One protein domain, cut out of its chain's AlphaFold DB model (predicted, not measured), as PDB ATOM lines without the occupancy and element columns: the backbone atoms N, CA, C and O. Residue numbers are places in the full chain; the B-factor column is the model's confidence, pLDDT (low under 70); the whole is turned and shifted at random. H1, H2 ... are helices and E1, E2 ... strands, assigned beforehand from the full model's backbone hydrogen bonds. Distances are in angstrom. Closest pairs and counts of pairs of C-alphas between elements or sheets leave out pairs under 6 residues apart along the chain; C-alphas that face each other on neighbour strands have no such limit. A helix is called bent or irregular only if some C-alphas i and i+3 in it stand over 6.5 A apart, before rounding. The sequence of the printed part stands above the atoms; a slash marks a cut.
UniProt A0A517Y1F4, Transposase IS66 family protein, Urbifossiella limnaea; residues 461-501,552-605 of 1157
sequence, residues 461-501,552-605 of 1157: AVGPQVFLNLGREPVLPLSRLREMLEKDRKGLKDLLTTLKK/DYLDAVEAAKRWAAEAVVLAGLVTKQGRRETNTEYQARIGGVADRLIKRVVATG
ATOM      1  N   ALA A 461       1.376 220.665   6.808       72.69
ATOM      2  CA  ALA A 461       0.390 220.170   7.766       72.69
ATOM      3  C   ALA A 461      -0.751 221.176   7.989       72.69
ATOM      4  O   ALA A 461      -1.910 220.781   8.117       72.69
ATOM      5  N   VAL A 462      -0.438 222.472   8.017       74.75
ATOM      6  CA  VAL A 462      -1.417 223.550   8.194       74.75
ATOM      7  C   VAL A 462      -2.078 223.921   6.853       74.75
ATOM      8  O   VAL A 462      -3.275 224.222   6.820       74.75
ATOM      9  N   GLY A 463      -1.333 223.852   5.743       79.50
ATOM     10  CA  GLY A 463      -1.810 224.171   4.394       79.50
ATOM     11  C   GLY A 463      -2.081 225.669   4.157       79.50
ATOM     12  O   GLY A 463      -1.737 226.509   4.999       79.50
ATOM     13  N   PRO A 464      -2.705 226.031   3.017       86.75
ATOM     14  CA  PRO A 464      -2.950 227.424   2.650       86.75
ATOM     15  C   PRO A 464      -3.814 228.168   3.674       86.75
ATOM     16  O   PRO A 464      -4.791 227.617   4.190       86.75
ATOM     17  N   GLN A 465      -3.479 229.428   3.944       88.94
ATOM     18  CA  GLN A 465      -4.244 230.302   4.838       88.94
ATOM     19  C   GLN A 465      -5.064 231.310   4.045       88.94
ATOM     20  O   GLN A 465      -4.621 231.812   3.014       88.94
ATOM     21  N   VAL A 466      -6.237 231.654   4.564       87.19
ATOM     22  CA  VAL A 466      -7.105 232.682   3.990       87.19
ATOM     23  C   VAL A 466      -7.281 233.796   5.011       87.19
ATOM     24  O   VAL A 466      -7.734 233.563   6.134       87.19
ATOM     25  N   PHE A 467      -6.920 235.009   4.606       85.94
ATOM     26  CA  PHE A 467      -7.246 236.235   5.319       85.94
ATOM     27  C   PHE A 467      -8.652 236.641   4.909       85.94
ATOM     28  O   PHE A 467      -8.914 236.912   3.732       85.94
ATOM     29  N   LEU A 468      -9.560 236.675   5.875       83.50
ATOM     30  CA  LEU A 468     -10.925 237.114   5.633       83.50
ATOM     31  C   LEU A 468     -11.030 238.616   5.871       83.50
ATOM     32  O   LEU A 468     -10.534 239.132   6.869       83.50
ATOM     33  N   ASN A 469     -11.724 239.306   4.975       82.44
ATOM     34  CA  ASN A 469     -12.031 240.723   5.098       82.44
ATOM     35  C   ASN A 469     -13.189 240.925   6.100       82.44
ATOM     36  O   ASN A 469     -14.321 241.207   5.716       82.44
ATOM     37  N   LEU A 470     -12.919 240.652   7.381       77.31
ATOM     38  CA  LEU A 470     -13.885 240.647   8.487       77.31
ATOM     39  C   LEU A 470     -13.256 241.274   9.734       77.31
ATOM     40  O   LEU A 470     -12.286 240.718  10.241       77.31
ATOM     41  N   GLY A 471     -13.825 242.338  10.312       67.25
ATOM     42  CA  GLY A 471     -13.413 242.851  11.630       67.25
ATOM     43  C   GLY A 471     -11.888 242.984  11.817       67.25
ATOM     44  O   GLY A 471     -11.257 243.847  11.222       67.25
ATOM     45  N   ARG A 472     -11.277 242.118  12.648       62.06
ATOM     46  CA  ARG A 472      -9.815 242.078  12.921       62.06
ATOM     47  C   ARG A 472      -8.985 241.298  11.886       62.06
ATOM     48  O   ARG A 472      -7.853 240.940  12.198       62.06
ATOM     49  N   GLU A 473      -9.549 241.016  10.718       75.94
ATOM     50  CA  GLU A 473      -8.949 240.232   9.633       75.94
ATOM     51  C   GLU A 473      -8.479 238.837  10.094       75.94
ATOM     52  O   GLU A 473      -7.278 238.559  10.157       75.94
ATOM     53  N   PRO A 474      -9.401 237.938  10.493       78.81
ATOM     54  CA  PRO A 474      -9.029 236.620  10.975       78.81
ATOM     55  C   PRO A 474      -8.349 235.809   9.867       78.81
ATOM     56  O   PRO A 474      -8.825 235.742   8.730       78.81
ATOM     57  N   VAL A 475      -7.251 235.157  10.244       84.06
ATOM     58  CA  VAL A 475      -6.487 234.249   9.387       84.06
ATOM     59  C   VAL A 475      -6.835 232.822   9.772       84.06
ATOM     60  O   VAL A 475      -6.638 232.426  10.923       84.06
ATOM     61  N   LEU A 476      -7.378 232.060   8.824       85.75
ATOM     62  CA  LEU A 476      -7.805 230.679   9.049       85.75
ATOM     63  C   LEU A 476      -7.269 229.746   7.954       85.75
ATOM     64  O   LEU A 476      -7.259 230.132   6.782       85.75
ATOM     65  N   PRO A 477      -6.892 228.499   8.299       88.25
ATOM     66  CA  PRO A 477      -6.539 227.500   7.299       88.25
ATOM     67  C   PRO A 477      -7.717 227.208   6.372       88.25
ATOM     68  O   PRO A 477      -8.848 227.024   6.832       88.25
ATOM     69  N   LEU A 478      -7.453 227.081   5.071       87.75
ATOM     70  CA  LEU A 478      -8.480 226.751   4.082       87.75
ATOM     71  C   LEU A 478      -9.154 225.401   4.387       87.75
ATOM     72  O   LEU A 478     -10.357 225.240   4.183       87.75
ATOM     73  N   SER A 479      -8.400 224.446   4.936       87.38
ATOM     74  CA  SER A 479      -8.918 223.163   5.427       87.38
ATOM     75  C   SER A 479      -9.966 223.348   6.528       87.38
ATOM     76  O   SER A 479     -11.042 222.754   6.464       87.38
ATOM     77  N   ARG A 480      -9.699 224.234   7.494       86.69
ATOM     78  CA  ARG A 480     -10.630 224.553   8.579       86.69
ATOM     79  C   ARG A 480     -11.874 225.268   8.063       86.69
ATOM     80  O   ARG A 480     -12.978 224.958   8.496       86.69
ATOM     81  N   LEU A 481     -11.712 226.192   7.120       87.31
ATOM     82  CA  LEU A 481     -12.827 226.903   6.497       87.31
ATOM     83  C   LEU A 481     -13.765 225.961   5.724       87.31
ATOM     84  O   LEU A 481     -14.989 226.092   5.818       87.31
ATOM     85  N   ARG A 482     -13.204 224.974   5.015       88.12
ATOM     86  CA  ARG A 482     -13.967 223.899   4.360       88.12
ATOM     87  C   ARG A 482     -14.665 222.994   5.370       88.12
ATOM     88  O   ARG A 482     -15.852 222.725   5.224       88.12
ATOM     89  N   GLU A 483     -13.974 222.606   6.439       87.31
ATOM     90  CA  GLU A 483     -14.574 221.818   7.518       87.31
ATOM     91  C   GLU A 483     -15.764 222.549   8.159       87.31
ATOM     92  O   GLU A 483     -16.808 221.943   8.396       87.31
ATOM     93  N   MET A 484     -15.645 223.859   8.398       85.88
ATOM     94  CA  MET A 484     -16.746 224.675   8.916       85.88
ATOM     95  C   MET A 484     -17.932 224.719   7.942       85.88
ATOM     96  O   MET A 484     -19.079 224.616   8.373       85.88
ATOM     97  N   LEU A 485     -17.680 224.810   6.634       85.62
ATOM     98  CA  LEU A 485     -18.729 224.789   5.608       85.62
ATOM     99  C   LEU A 485     -19.503 223.455   5.587       85.62
ATOM    100  O   LEU A 485     -20.729 223.438   5.425       85.62
ATOM    101  N   GLU A 486     -18.802 222.341   5.799       83.94
ATOM    102  CA  GLU A 486     -19.381 220.995   5.802       83.94
ATOM    103  C   GLU A 486     -20.073 220.639   7.125       83.94
ATOM    104  O   GLU A 486     -21.195 220.127   7.114       83.94
ATOM    105  N   LYS A 487     -19.418 220.906   8.263       84.69
ATOM    106  CA  LYS A 487     -19.775 220.353   9.582       84.69
ATOM    107  C   LYS A 487     -20.270 221.386  10.595       84.69
ATOM    108  O   LYS A 487     -21.028 221.016  11.488       84.69
ATOM    109  N   ASP A 488     -19.900 222.661  10.462       82.94
ATOM    110  CA  ASP A 488     -20.262 223.736  11.404       82.94
ATOM    111  C   ASP A 488     -20.891 224.946  10.695       82.94
ATOM    112  O   ASP A 488     -20.434 226.091  10.748       82.94
ATOM    113  N   ARG A 489     -22.006 224.678  10.013       82.69
ATOM    114  CA  ARG A 489     -22.756 225.692   9.257       82.69
ATOM    115  C   ARG A 489     -23.266 226.841  10.126       82.69
ATOM    116  O   ARG A 489     -23.505 227.928   9.602       82.69
ATOM    117  N   LYS A 490     -23.473 226.604  11.429       80.00
ATOM    118  CA  LYS A 490     -23.895 227.632  12.388       80.00
ATOM    119  C   LYS A 490     -22.717 228.539  12.749       80.00
ATOM    120  O   LYS A 490     -22.851 229.744  12.571       80.00
ATOM    121  N   GLY A 491     -21.567 227.980  13.134       78.31
ATOM    122  CA  GLY A 491     -20.358 228.751  13.431       78.31
ATOM    123  C   GLY A 491     -19.835 229.540  12.229       78.31
ATOM    124  O   GLY A 491     -19.432 230.689  12.385       78.31
ATOM    125  N   LEU A 492     -19.926 228.993  11.008       82.25
ATOM    126  CA  LEU A 492     -19.604 229.740   9.784       82.25
ATOM    127  C   LEU A 492     -20.572 230.907   9.543       82.25
ATOM    128  O   LEU A 492     -20.149 231.990   9.143       82.25
ATOM    129  N   LYS A 493     -21.871 230.707   9.805       81.25
ATOM    130  CA  LYS A 493     -22.850 231.798   9.754       81.25
ATOM    131  C   LYS A 493     -22.505 232.873  10.770       81.25
ATOM    132  O   LYS A 493     -22.436 234.025  10.370       81.25
ATOM    133  N   ASP A 494     -22.257 232.500  12.022       79.75
ATOM    134  CA  ASP A 494     -21.930 233.426  13.106       79.75
ATOM    135  C   ASP A 494     -20.646 234.214  12.787       79.75
ATOM    136  O   ASP A 494     -20.658 235.440  12.878       79.75
ATOM    137  N   LEU A 495     -19.599 233.562  12.265       78.94
ATOM    138  CA  LEU A 495     -18.373 234.217  11.781       78.94
ATOM    139  C   LEU A 495     -18.657 235.271  10.693       78.94
ATOM    140  O   LEU A 495     -18.067 236.350  10.697       78.94
ATOM    141  N   LEU A 496     -19.579 234.970   9.771       78.19
ATOM    142  CA  LEU A 496     -19.968 235.850   8.663       78.19
ATOM    143  C   LEU A 496     -21.085 236.846   9.030       78.19
ATOM    144  O   LEU A 496     -21.367 237.758   8.249       78.19
ATOM    145  N   THR A 497     -21.726 236.729  10.202       70.94
ATOM    146  CA  THR A 497     -22.755 237.694  10.643       70.94
ATOM    147  C   THR A 497     -22.177 239.084  10.899       70.94
ATOM    148  O   THR A 497     -22.898 240.069  10.735       70.94
ATOM    149  N   THR A 498     -20.883 239.190  11.212       61.56
ATOM    150  CA  THR A 498     -20.148 240.458  11.359       61.56
ATOM    151  C   THR A 498     -20.177 241.275  10.059       61.56
ATOM    152  O   THR A 498     -20.497 242.459  10.087       61.56
ATOM    153  N   LEU A 499     -20.027 240.604   8.910       55.28
ATOM    154  CA  LEU A 499     -20.172 241.171   7.555       55.28
ATOM    155  C   LEU A 499     -21.596 241.698   7.283       55.28
ATOM    156  O   LEU A 499     -21.817 242.589   6.467       55.28
ATOM    157  N   LYS A 500     -22.594 241.128   7.971       50.94
ATOM    158  CA  LYS A 500     -24.006 241.531   7.895       50.94
ATOM    159  C   LYS A 500     -24.309 242.733   8.794       50.94
ATOM    160  O   LYS A 500     -25.128 243.562   8.414       50.94
ATOM    161  N   LYS A 501     -23.652 242.836   9.958       51.28
ATOM    162  CA  LYS A 501     -23.779 243.964  10.899       51.28
ATOM    163  C   LYS A 501     -23.080 245.230  10.402       51.28
ATOM    164  O   LYS A 501     -23.646 246.306  10.567       51.28
ATOM    165  N   ASP A 552       0.847 225.979  -7.291       64.62
ATOM    166  CA  ASP A 552       0.284 225.763  -5.950       64.62
ATOM    167  C   ASP A 552      -0.429 226.997  -5.356       64.62
ATOM    168  O   ASP A 552      -1.384 226.853  -4.589       64.62
ATOM    169  N   TYR A 553       0.006 228.220  -5.691       70.50
ATOM    170  CA  TYR A 553      -0.652 229.451  -5.228       70.50
ATOM    171  C   TYR A 553      -1.952 229.701  -5.992       70.50
ATOM    172  O   TYR A 553      -2.978 229.986  -5.375       70.50
ATOM    173  N   LEU A 554      -1.925 229.558  -7.321       74.06
ATOM    174  CA  LEU A 554      -3.114 229.723  -8.160       74.06
ATOM    175  C   LEU A 554      -4.197 228.709  -7.769       74.06
ATOM    176  O   LEU A 554      -5.354 229.087  -7.583       74.06
ATOM    177  N   ASP A 555      -3.799 227.462  -7.510       79.75
ATOM    178  CA  ASP A 555      -4.691 226.415  -7.016       79.75
ATOM    179  C   ASP A 555      -5.289 226.766  -5.647       79.75
ATOM    180  O   ASP A 555      -6.489 226.582  -5.420       79.75
ATOM    181  N   ALA A 556      -4.487 227.315  -4.725       82.06
ATOM    182  CA  ALA A 556      -4.960 227.760  -3.416       82.06
ATOM    183  C   ALA A 556      -5.944 228.940  -3.512       82.06
ATOM    184  O   ALA A 556      -6.950 228.957  -2.795       82.06
ATOM    185  N   VAL A 557      -5.691 229.901  -4.405       82.19
ATOM    186  CA  VAL A 557      -6.579 231.045  -4.658       82.19
ATOM    187  C   VAL A 557      -7.904 230.580  -5.247       82.19
ATOM    188  O   VAL A 557      -8.961 230.941  -4.729       82.19
ATOM    189  N   GLU A 558      -7.880 229.732  -6.277       85.25
ATOM    190  CA  GLU A 558      -9.102 229.162  -6.845       85.25
ATOM    191  C   GLU A 558      -9.893 228.370  -5.802       85.25
ATOM    192  O   GLU A 558     -11.113 228.506  -5.682       85.25
ATOM    193  N   ALA A 559      -9.197 227.559  -5.009       85.62
ATOM    194  CA  ALA A 559      -9.774 226.768  -3.938       85.62
ATOM    195  C   ALA A 559     -10.438 227.633  -2.852       85.62
ATOM    196  O   ALA A 559     -11.506 227.262  -2.352       85.62
ATOM    197  N   ALA A 560      -9.836 228.776  -2.509       87.44
ATOM    198  CA  ALA A 560     -10.396 229.753  -1.585       87.44
ATOM    199  C   ALA A 560     -11.604 230.481  -2.193       87.44
ATOM    200  O   ALA A 560     -12.639 230.578  -1.534       87.44
ATOM    201  N   LYS A 561     -11.527 230.920  -3.459       88.31
ATOM    202  CA  LYS A 561     -12.639 231.577  -4.171       88.31
ATOM    203  C   LYS A 561     -13.866 230.672  -4.279       88.31
ATOM    204  O   LYS A 561     -14.977 231.116  -3.994       88.31
ATOM    205  N   ARG A 562     -13.670 229.387  -4.600       87.94
ATOM    206  CA  ARG A 562     -14.748 228.378  -4.609       87.94
ATOM    207  C   ARG A 562     -15.396 228.242  -3.230       87.94
ATOM    208  O   ARG A 562     -16.616 228.314  -3.120       87.94
ATOM    209  N   TRP A 563     -14.585 228.135  -2.175       92.19
ATOM    210  CA  TRP A 563     -15.094 228.106  -0.802       92.19
ATOM    211  C   TRP A 563     -15.902 229.368  -0.455       92.19
ATOM    212  O   TRP A 563     -17.004 229.259   0.085       92.19
ATOM    213  N   ALA A 564     -15.393 230.558  -0.785       88.25
ATOM    214  CA  ALA A 564     -16.058 231.819  -0.473       88.25
ATOM    215  C   ALA A 564     -17.402 231.944  -1.199       88.25
ATOM    216  O   ALA A 564     -18.384 232.344  -0.574       88.25
ATOM    217  N   ALA A 565     -17.478 231.538  -2.472       87.94
ATOM    218  CA  ALA A 565     -18.720 231.516  -3.246       87.94
ATOM    219  C   ALA A 565     -19.803 230.649  -2.580       87.94
ATOM    220  O   ALA A 565     -20.962 231.057  -2.484       87.94
ATOM    221  N   GLU A 566     -19.436 229.485  -2.045       86.94
ATOM    222  CA  GLU A 566     -20.370 228.622  -1.314       86.94
ATOM    223  C   GLU A 566     -20.742 229.198   0.065       86.94
ATOM    224  O   GLU A 566     -21.913 229.180   0.467       86.94
ATOM    225  N   ALA A 567     -19.769 229.771   0.778       86.00
ATOM    226  CA  ALA A 567     -19.960 230.342   2.107       86.00
ATOM    227  C   ALA A 567     -20.903 231.561   2.101       86.00
ATOM    228  O   ALA A 567     -21.782 231.661   2.963       86.00
ATOM    229  N   VAL A 568     -20.786 232.464   1.115       86.31
ATOM    230  CA  VAL A 568     -21.643 233.665   1.015       86.31
ATOM    231  C   VAL A 568     -23.098 233.319   0.694       86.31
ATOM    232  O   VAL A 568     -24.019 233.966   1.207       86.31
ATOM    233  N   VAL A 569     -23.323 232.261  -0.093       85.19
ATOM    234  CA  VAL A 569     -24.660 231.720  -0.370       85.19
ATOM    235  C   VAL A 569     -25.244 231.090   0.895       85.19
ATOM    236  O   VAL A 569     -26.383 231.387   1.267       85.19
ATOM    237  N   LEU A 570     -24.459 230.282   1.611       82.56
ATOM    238  CA  LEU A 570     -24.893 229.618   2.842       82.56
ATOM    239  C   LEU A 570     -25.219 230.614   3.970       82.56
ATOM    240  O   LEU A 570     -26.217 230.448   4.680       82.56
ATOM    241  N   ALA A 571     -24.429 231.682   4.108       77.44
ATOM    242  CA  ALA A 571     -24.663 232.766   5.065       77.44
ATOM    243  C   ALA A 571     -25.837 233.693   4.676       77.44
ATOM    244  O   ALA A 571     -26.285 234.527   5.477       77.44
ATOM    245  N   GLY A 572     -26.377 233.536   3.462       77.25
ATOM    246  CA  GLY A 572     -27.434 234.386   2.922       77.25
ATOM    247  C   GLY A 572     -26.993 235.843   2.804       77.25
ATOM    248  O   GLY A 572     -27.763 236.737   3.161       77.25
ATOM    249  N   LEU A 573     -25.734 236.069   2.412       77.81
ATOM    250  CA  LEU A 573     -25.191 237.386   2.057       77.81
ATOM    251  C   LEU A 573     -25.600 237.785   0.629       77.81
ATOM    252  O   LEU A 573     -25.716 238.972   0.333       77.81
ATOM    253  N   VAL A 574     -25.897 236.793  -0.216       79.81
ATOM    254  CA  VAL A 574     -26.529 236.953  -1.530       79.81
ATOM    255  C   VAL A 574     -27.940 236.358  -1.476       79.81
ATOM    256  O   VAL A 574     -28.148 235.249  -0.983       79.81
ATOM    257  N   THR A 575     -28.938 237.114  -1.934       78.12
ATOM    258  CA  THR A 575     -30.348 236.686  -1.980       78.12
ATOM    259  C   THR A 575     -30.592 235.702  -3.120       78.12
ATOM    260  O   THR A 575     -29.950 235.830  -4.156       78.12
ATOM    261  N   LYS A 576     -31.578 234.800  -2.991       71.62
ATOM    262  CA  LYS A 576     -31.961 233.866  -4.069       71.62
ATOM    263  C   LYS A 576     -32.253 234.597  -5.389       71.62
ATOM    264  O   LYS A 576     -32.790 235.705  -5.370       71.62
ATOM    265  N   GLN A 577     -31.928 233.938  -6.501       76.81
ATOM    266  CA  GLN A 577     -32.104 234.434  -7.869       76.81
ATOM    267  C   GLN A 577     -33.507 235.020  -8.097       76.81
ATOM    268  O   GLN A 577     -34.523 234.378  -7.807       76.81
ATOM    269  N   GLY A 578     -33.564 236.247  -8.618       71.06
ATOM    270  CA  GLY A 578     -34.826 236.894  -8.985       71.06
ATOM    271  C   GLY A 578     -35.429 236.291 -10.261       71.06
ATOM    272  O   GLY A 578     -34.705 235.823 -11.131       71.06
ATOM    273  N   ARG A 579     -36.760 236.357 -10.442       68.94
ATOM    274  CA  ARG A 579     -37.466 235.794 -11.624       68.94
ATOM    275  C   ARG A 579     -36.969 236.299 -12.995       68.94
ATOM    276  O   ARG A 579     -37.304 235.678 -13.997       68.94
ATOM    277  N   ARG A 580     -36.249 237.428 -13.048       74.19
ATOM    278  CA  ARG A 580     -35.725 238.065 -14.275       74.19
ATOM    279  C   ARG A 580     -34.193 238.054 -14.387       74.19
ATOM    280  O   ARG A 580     -33.684 238.492 -15.407       74.19
ATOM    281  N   GLU A 581     -33.482 237.593 -13.362       80.31
ATOM    282  CA  GLU A 581     -32.013 237.580 -13.324       80.31
ATOM    283  C   GLU A 581     -31.494 236.324 -14.035       80.31
ATOM    284  O   GLU A 581     -31.956 235.213 -13.752       80.31
ATOM    285  N   THR A 582     -30.550 236.475 -14.963       83.62
ATOM    286  CA  THR A 582     -29.927 235.331 -15.644       83.62
ATOM    287  C   THR A 582     -28.984 234.578 -14.700       83.62
ATOM    288  O   THR A 582     -28.459 235.134 -13.737       83.62
ATOM    289  N   ASN A 583     -28.737 233.291 -14.972       80.94
ATOM    290  CA  ASN A 583     -27.815 232.502 -14.145       80.94
ATOM    291  C   ASN A 583     -26.392 233.098 -14.161       80.94
ATOM    292  O   ASN A 583     -25.704 233.078 -13.147       80.94
ATOM    293  N   THR A 584     -25.972 233.692 -15.282       82.25
ATOM    294  CA  THR A 584     -24.672 234.364 -15.415       82.25
ATOM    295  C   THR A 584     -24.565 235.597 -14.516       82.25
ATOM    296  O   THR A 584     -23.568 235.746 -13.815       82.25
ATOM    297  N   GLU A 585     -25.594 236.448 -14.469       80.12
ATOM    298  CA  GLU A 585     -25.636 237.624 -13.581       80.12
ATOM    299  C   GLU A 585     -25.657 237.218 -12.102       80.12
ATOM    300  O   GLU A 585     -24.955 237.806 -11.278       80.12
ATOM    301  N   TYR A 586     -26.400 236.157 -11.771       81.88
ATOM    302  CA  TYR A 586     -26.449 235.616 -10.416       81.88
ATOM    303  C   TYR A 586     -25.080 235.086  -9.955       81.88
ATOM    304  O   TYR A 586     -24.631 235.406  -8.853       81.88
ATOM    305  N   GLN A 587     -24.382 234.330 -10.812       82.00
ATOM    306  CA  GLN A 587     -23.032 233.829 -10.530       82.00
ATOM    307  C   GLN A 587     -21.995 234.956 -10.460       82.00
ATOM    308  O   GLN A 587     -21.151 234.941  -9.567       82.00
ATOM    309  N   ALA A 588     -22.090 235.974 -11.322       83.19
ATOM    310  CA  ALA A 588     -21.219 237.150 -11.265       83.19
ATOM    311  C   ALA A 588     -21.386 237.921  -9.944       83.19
ATOM    312  O   ALA A 588     -20.403 238.346  -9.339       83.19
ATOM    313  N   ARG A 589     -22.621 238.040  -9.440       83.19
ATOM    314  CA  ARG A 589     -22.901 238.660  -8.138       83.19
ATOM    315  C   ARG A 589     -22.354 237.842  -6.967       83.19
ATOM    316  O   ARG A 589     -21.820 238.428  -6.028       83.19
ATOM    317  N   ILE A 590     -22.464 236.511  -7.014       83.69
ATOM    318  CA  ILE A 590     -21.832 235.629  -6.020       83.69
ATOM    319  C   ILE A 590     -20.315 235.816  -6.045       83.69
ATOM    320  O   ILE A 590     -19.735 236.056  -4.990       83.69
ATOM    321  N   GLY A 591     -19.702 235.775  -7.233       82.00
ATOM    322  CA  GLY A 591     -18.270 236.005  -7.424       82.00
ATOM    323  C   GLY A 591     -17.819 237.343  -6.840       82.00
ATOM    324  O   GLY A 591     -16.914 237.372  -6.015       82.00
ATOM    325  N   GLY A 592     -18.533 238.432  -7.138       81.00
ATOM    326  CA  GLY A 592     -18.201 239.760  -6.616       81.00
ATOM    327  C   GLY A 592     -18.271 239.878  -5.086       81.00
ATOM    328  O   GLY A 592     -17.466 240.589  -4.490       81.00
ATOM    329  N   VAL A 593     -19.203 239.185  -4.417       81.25
ATOM    330  CA  VAL A 593     -19.269 239.166  -2.940       81.25
ATOM    331  C   VAL A 593     -18.228 238.209  -2.344       81.25
ATOM    332  O   VAL A 593     -17.666 238.509  -1.292       81.25
ATOM    333  N   ALA A 594     -17.944 237.089  -3.012       82.94
ATOM    334  CA  ALA A 594     -16.922 236.128  -2.610       82.94
ATOM    335  C   ALA A 594     -15.507 236.725  -2.687       82.94
ATOM    336  O   ALA A 594     -14.741 236.593  -1.734       82.94
ATOM    337  N   ASP A 595     -15.196 237.457  -3.759       82.44
ATOM    338  CA  ASP A 595     -13.920 238.160  -3.917       82.44
ATOM    339  C   ASP A 595     -13.750 239.263  -2.861       82.44
ATOM    340  O   ASP A 595     -12.658 239.466  -2.349       82.44
ATOM    341  N   ARG A 596     -14.835 239.933  -2.443       82.31
ATOM    342  CA  ARG A 596     -14.787 240.925  -1.349       82.31
ATOM    343  C   ARG A 596     -14.557 240.307   0.032       82.31
ATOM    344  O   ARG A 596     -14.062 241.004   0.918       82.31
ATOM    345  N   LEU A 597     -14.952 239.047   0.230       84.56
ATOM    346  CA  LEU A 597     -14.766 238.317   1.488       84.56
ATOM    347  C   LEU A 597     -13.308 237.873   1.670       84.56
ATOM    348  O   LEU A 597     -12.819 237.837   2.799       84.56
ATOM    349  N   ILE A 598     -12.618 237.528   0.583       85.75
ATOM    350  CA  ILE A 598     -11.215 237.114   0.623       85.75
ATOM    351  C   ILE A 598     -10.339 238.357   0.531       85.75
ATOM    352  O   ILE A 598     -10.294 239.031  -0.491       85.75
ATOM    353  N   LYS A 599      -9.601 238.655   1.601       83.25
ATOM    354  CA  LYS A 599      -8.635 239.756   1.601       83.25
ATOM    355  C   LYS A 599      -7.324 239.351   0.930       83.25
ATOM    356  O   LYS A 599      -6.756 240.137   0.178       83.25
ATOM    357  N   ARG A 600      -6.826 238.160   1.271       85.12
ATOM    358  CA  ARG A 600      -5.546 237.608   0.806       85.12
ATOM    359  C   ARG A 600      -5.523 236.095   1.003       85.12
ATOM    360  O   ARG A 600      -6.092 235.595   1.975       85.12
ATOM    361  N   VAL A 601      -4.824 235.376   0.133       84.56
ATOM    362  CA  VAL A 601      -4.511 233.951   0.311       84.56
ATOM    363  C   VAL A 601      -3.003 233.810   0.481       84.56
ATOM    364  O   VAL A 601      -2.242 234.511  -0.172       84.56
ATOM    365  N   VAL A 602      -2.584 232.941   1.397       83.56
ATOM    366  CA  VAL A 602      -1.178 232.611   1.641       83.56
ATOM    367  C   VAL A 602      -0.992 231.141   1.312       83.56
ATOM    368  O   VAL A 602      -1.630 230.281   1.924       83.56
ATOM    369  N   ALA A 603      -0.150 230.857   0.325       80.38
ATOM    370  CA  ALA A 603       0.146 229.501  -0.114       80.38
ATOM    371  C   ALA A 603       1.050 228.771   0.889       80.38
ATOM    372  O   ALA A 603       1.573 229.354   1.841       80.38
ATOM    373  N   THR A 604       1.218 227.464   0.702       79.44
ATOM    374  CA  THR A 604       2.101 226.636   1.534       79.44
ATOM    375  C   THR A 604       3.565 227.070   1.377       79.44
ATOM    376  O   THR A 604       4.035 227.292   0.265       79.44
ATOM    377  N   GLY A 605       4.301 227.181   2.484       74.38
ATOM    378  CA  GLY A 605       5.702 227.600   2.518       74.38
ATOM    379  C   GLY A 605       5.936 229.111   2.624       74.38
ATOM    380  O   GLY A 605       7.088 229.500   2.824       74.38
TER     381      GLY A 605
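AT A GLANCE: This is residues 461 to 501 and 552 to 605 of the 1157 residues of the protein "Transposase IS66 family protein" of Urbifossiella limnaea (UniProt A0A517Y1F4). A small three-stranded sheet has the long helix H3 packed over one face, with H1 side by side with H3 on that same face but beside the strands. H4 crosses H3 and runs straight into the strand E3, while H2 turns off beyond H1; residues 579 to 584 stick out at one end of the length. The printed part has 95 residues, with four named helices and three named strands in the order E1, E2, H1, H2, H3, H4, E3. The sheet runs E2, E1, E3, antiparallel throughout, and the class is mostly helix. The whole is compact, with a radius of gyration of the C-alphas of 13.5 A, and elongated, spanning 46 by 27 by 24 A.

HOW THE PARTS SIT: E1, residues 465 to 468, and E2, residues 475 to 477, form an antiparallel hairpin, with N 466 and O 476 at 2.9 A. On the other side of E1 is the antiparallel edge strand E3, residues 598 to 602, with N 465 and O 602 at 2.9 A and N 467 and O 600 at 2.8 A. H3, residues 552 to 570, is over E1 and E3 at a height over the sheet of 9.6 A, slantwise to the strands at 37 degrees to E1 on the local plane. H1, residues 478 to 487, is on the same face at a height of 7.0 A, only just over none of the strands, with two C-alphas falling on E2; these are two layers, helices on one face of a sheet. H3 is the hub, touching three other helices. It touches H1 at a shallow tilt of 29 degrees, the same way, closest at C-alphas 485 and 567, 6.7 A. It touches H4, residues 583 to 597, closest at C-alphas 564 and 594, 4.9 A; their tilt of 71 degrees is only just about perpendicular. H2, residues 489 to 501, only just touches H3, with 3 pairs of C-alphas within 8 A, the closest being 493 and 570 at 7.5 A. H2 and H1 touch only at the corner, and only just, with 3 such pairs, the closest being C-alphas 484 and 492 at 5.9 A. Every O i to N i+4 pair is within hydrogen-bond range in H1 and H4, against 6 of 9 in H2 and 14 of 15 in H3.

IN THESE COORDINATES: E1 begins at C-alpha 465 (-4.244, 230.302, 4.838). H3 is 26.9 A long, H4 21.2 A, H2 18.4 A, H1 14.1 A and E3 11.0 A. H2 is only just irregular, with C-alphas 495 and 498 6.50 A apart. E3 ends at C-alpha 602 (-1.178, 232.611, 1.641).

THE WHOLE: The C-alphas farthest apart, of Arg 579 and Gly 605, are 46.2 A apart. Residues 502 to 551 are not printed, and C-alphas 501 and 552 are 34.6 A apart across this cut. The link from H3 to H4 is long, 12 residues. Mean pLDDT of the printed part is 80.3; residues 471 to 472, 498 to 501, 552 and 579 are under 70.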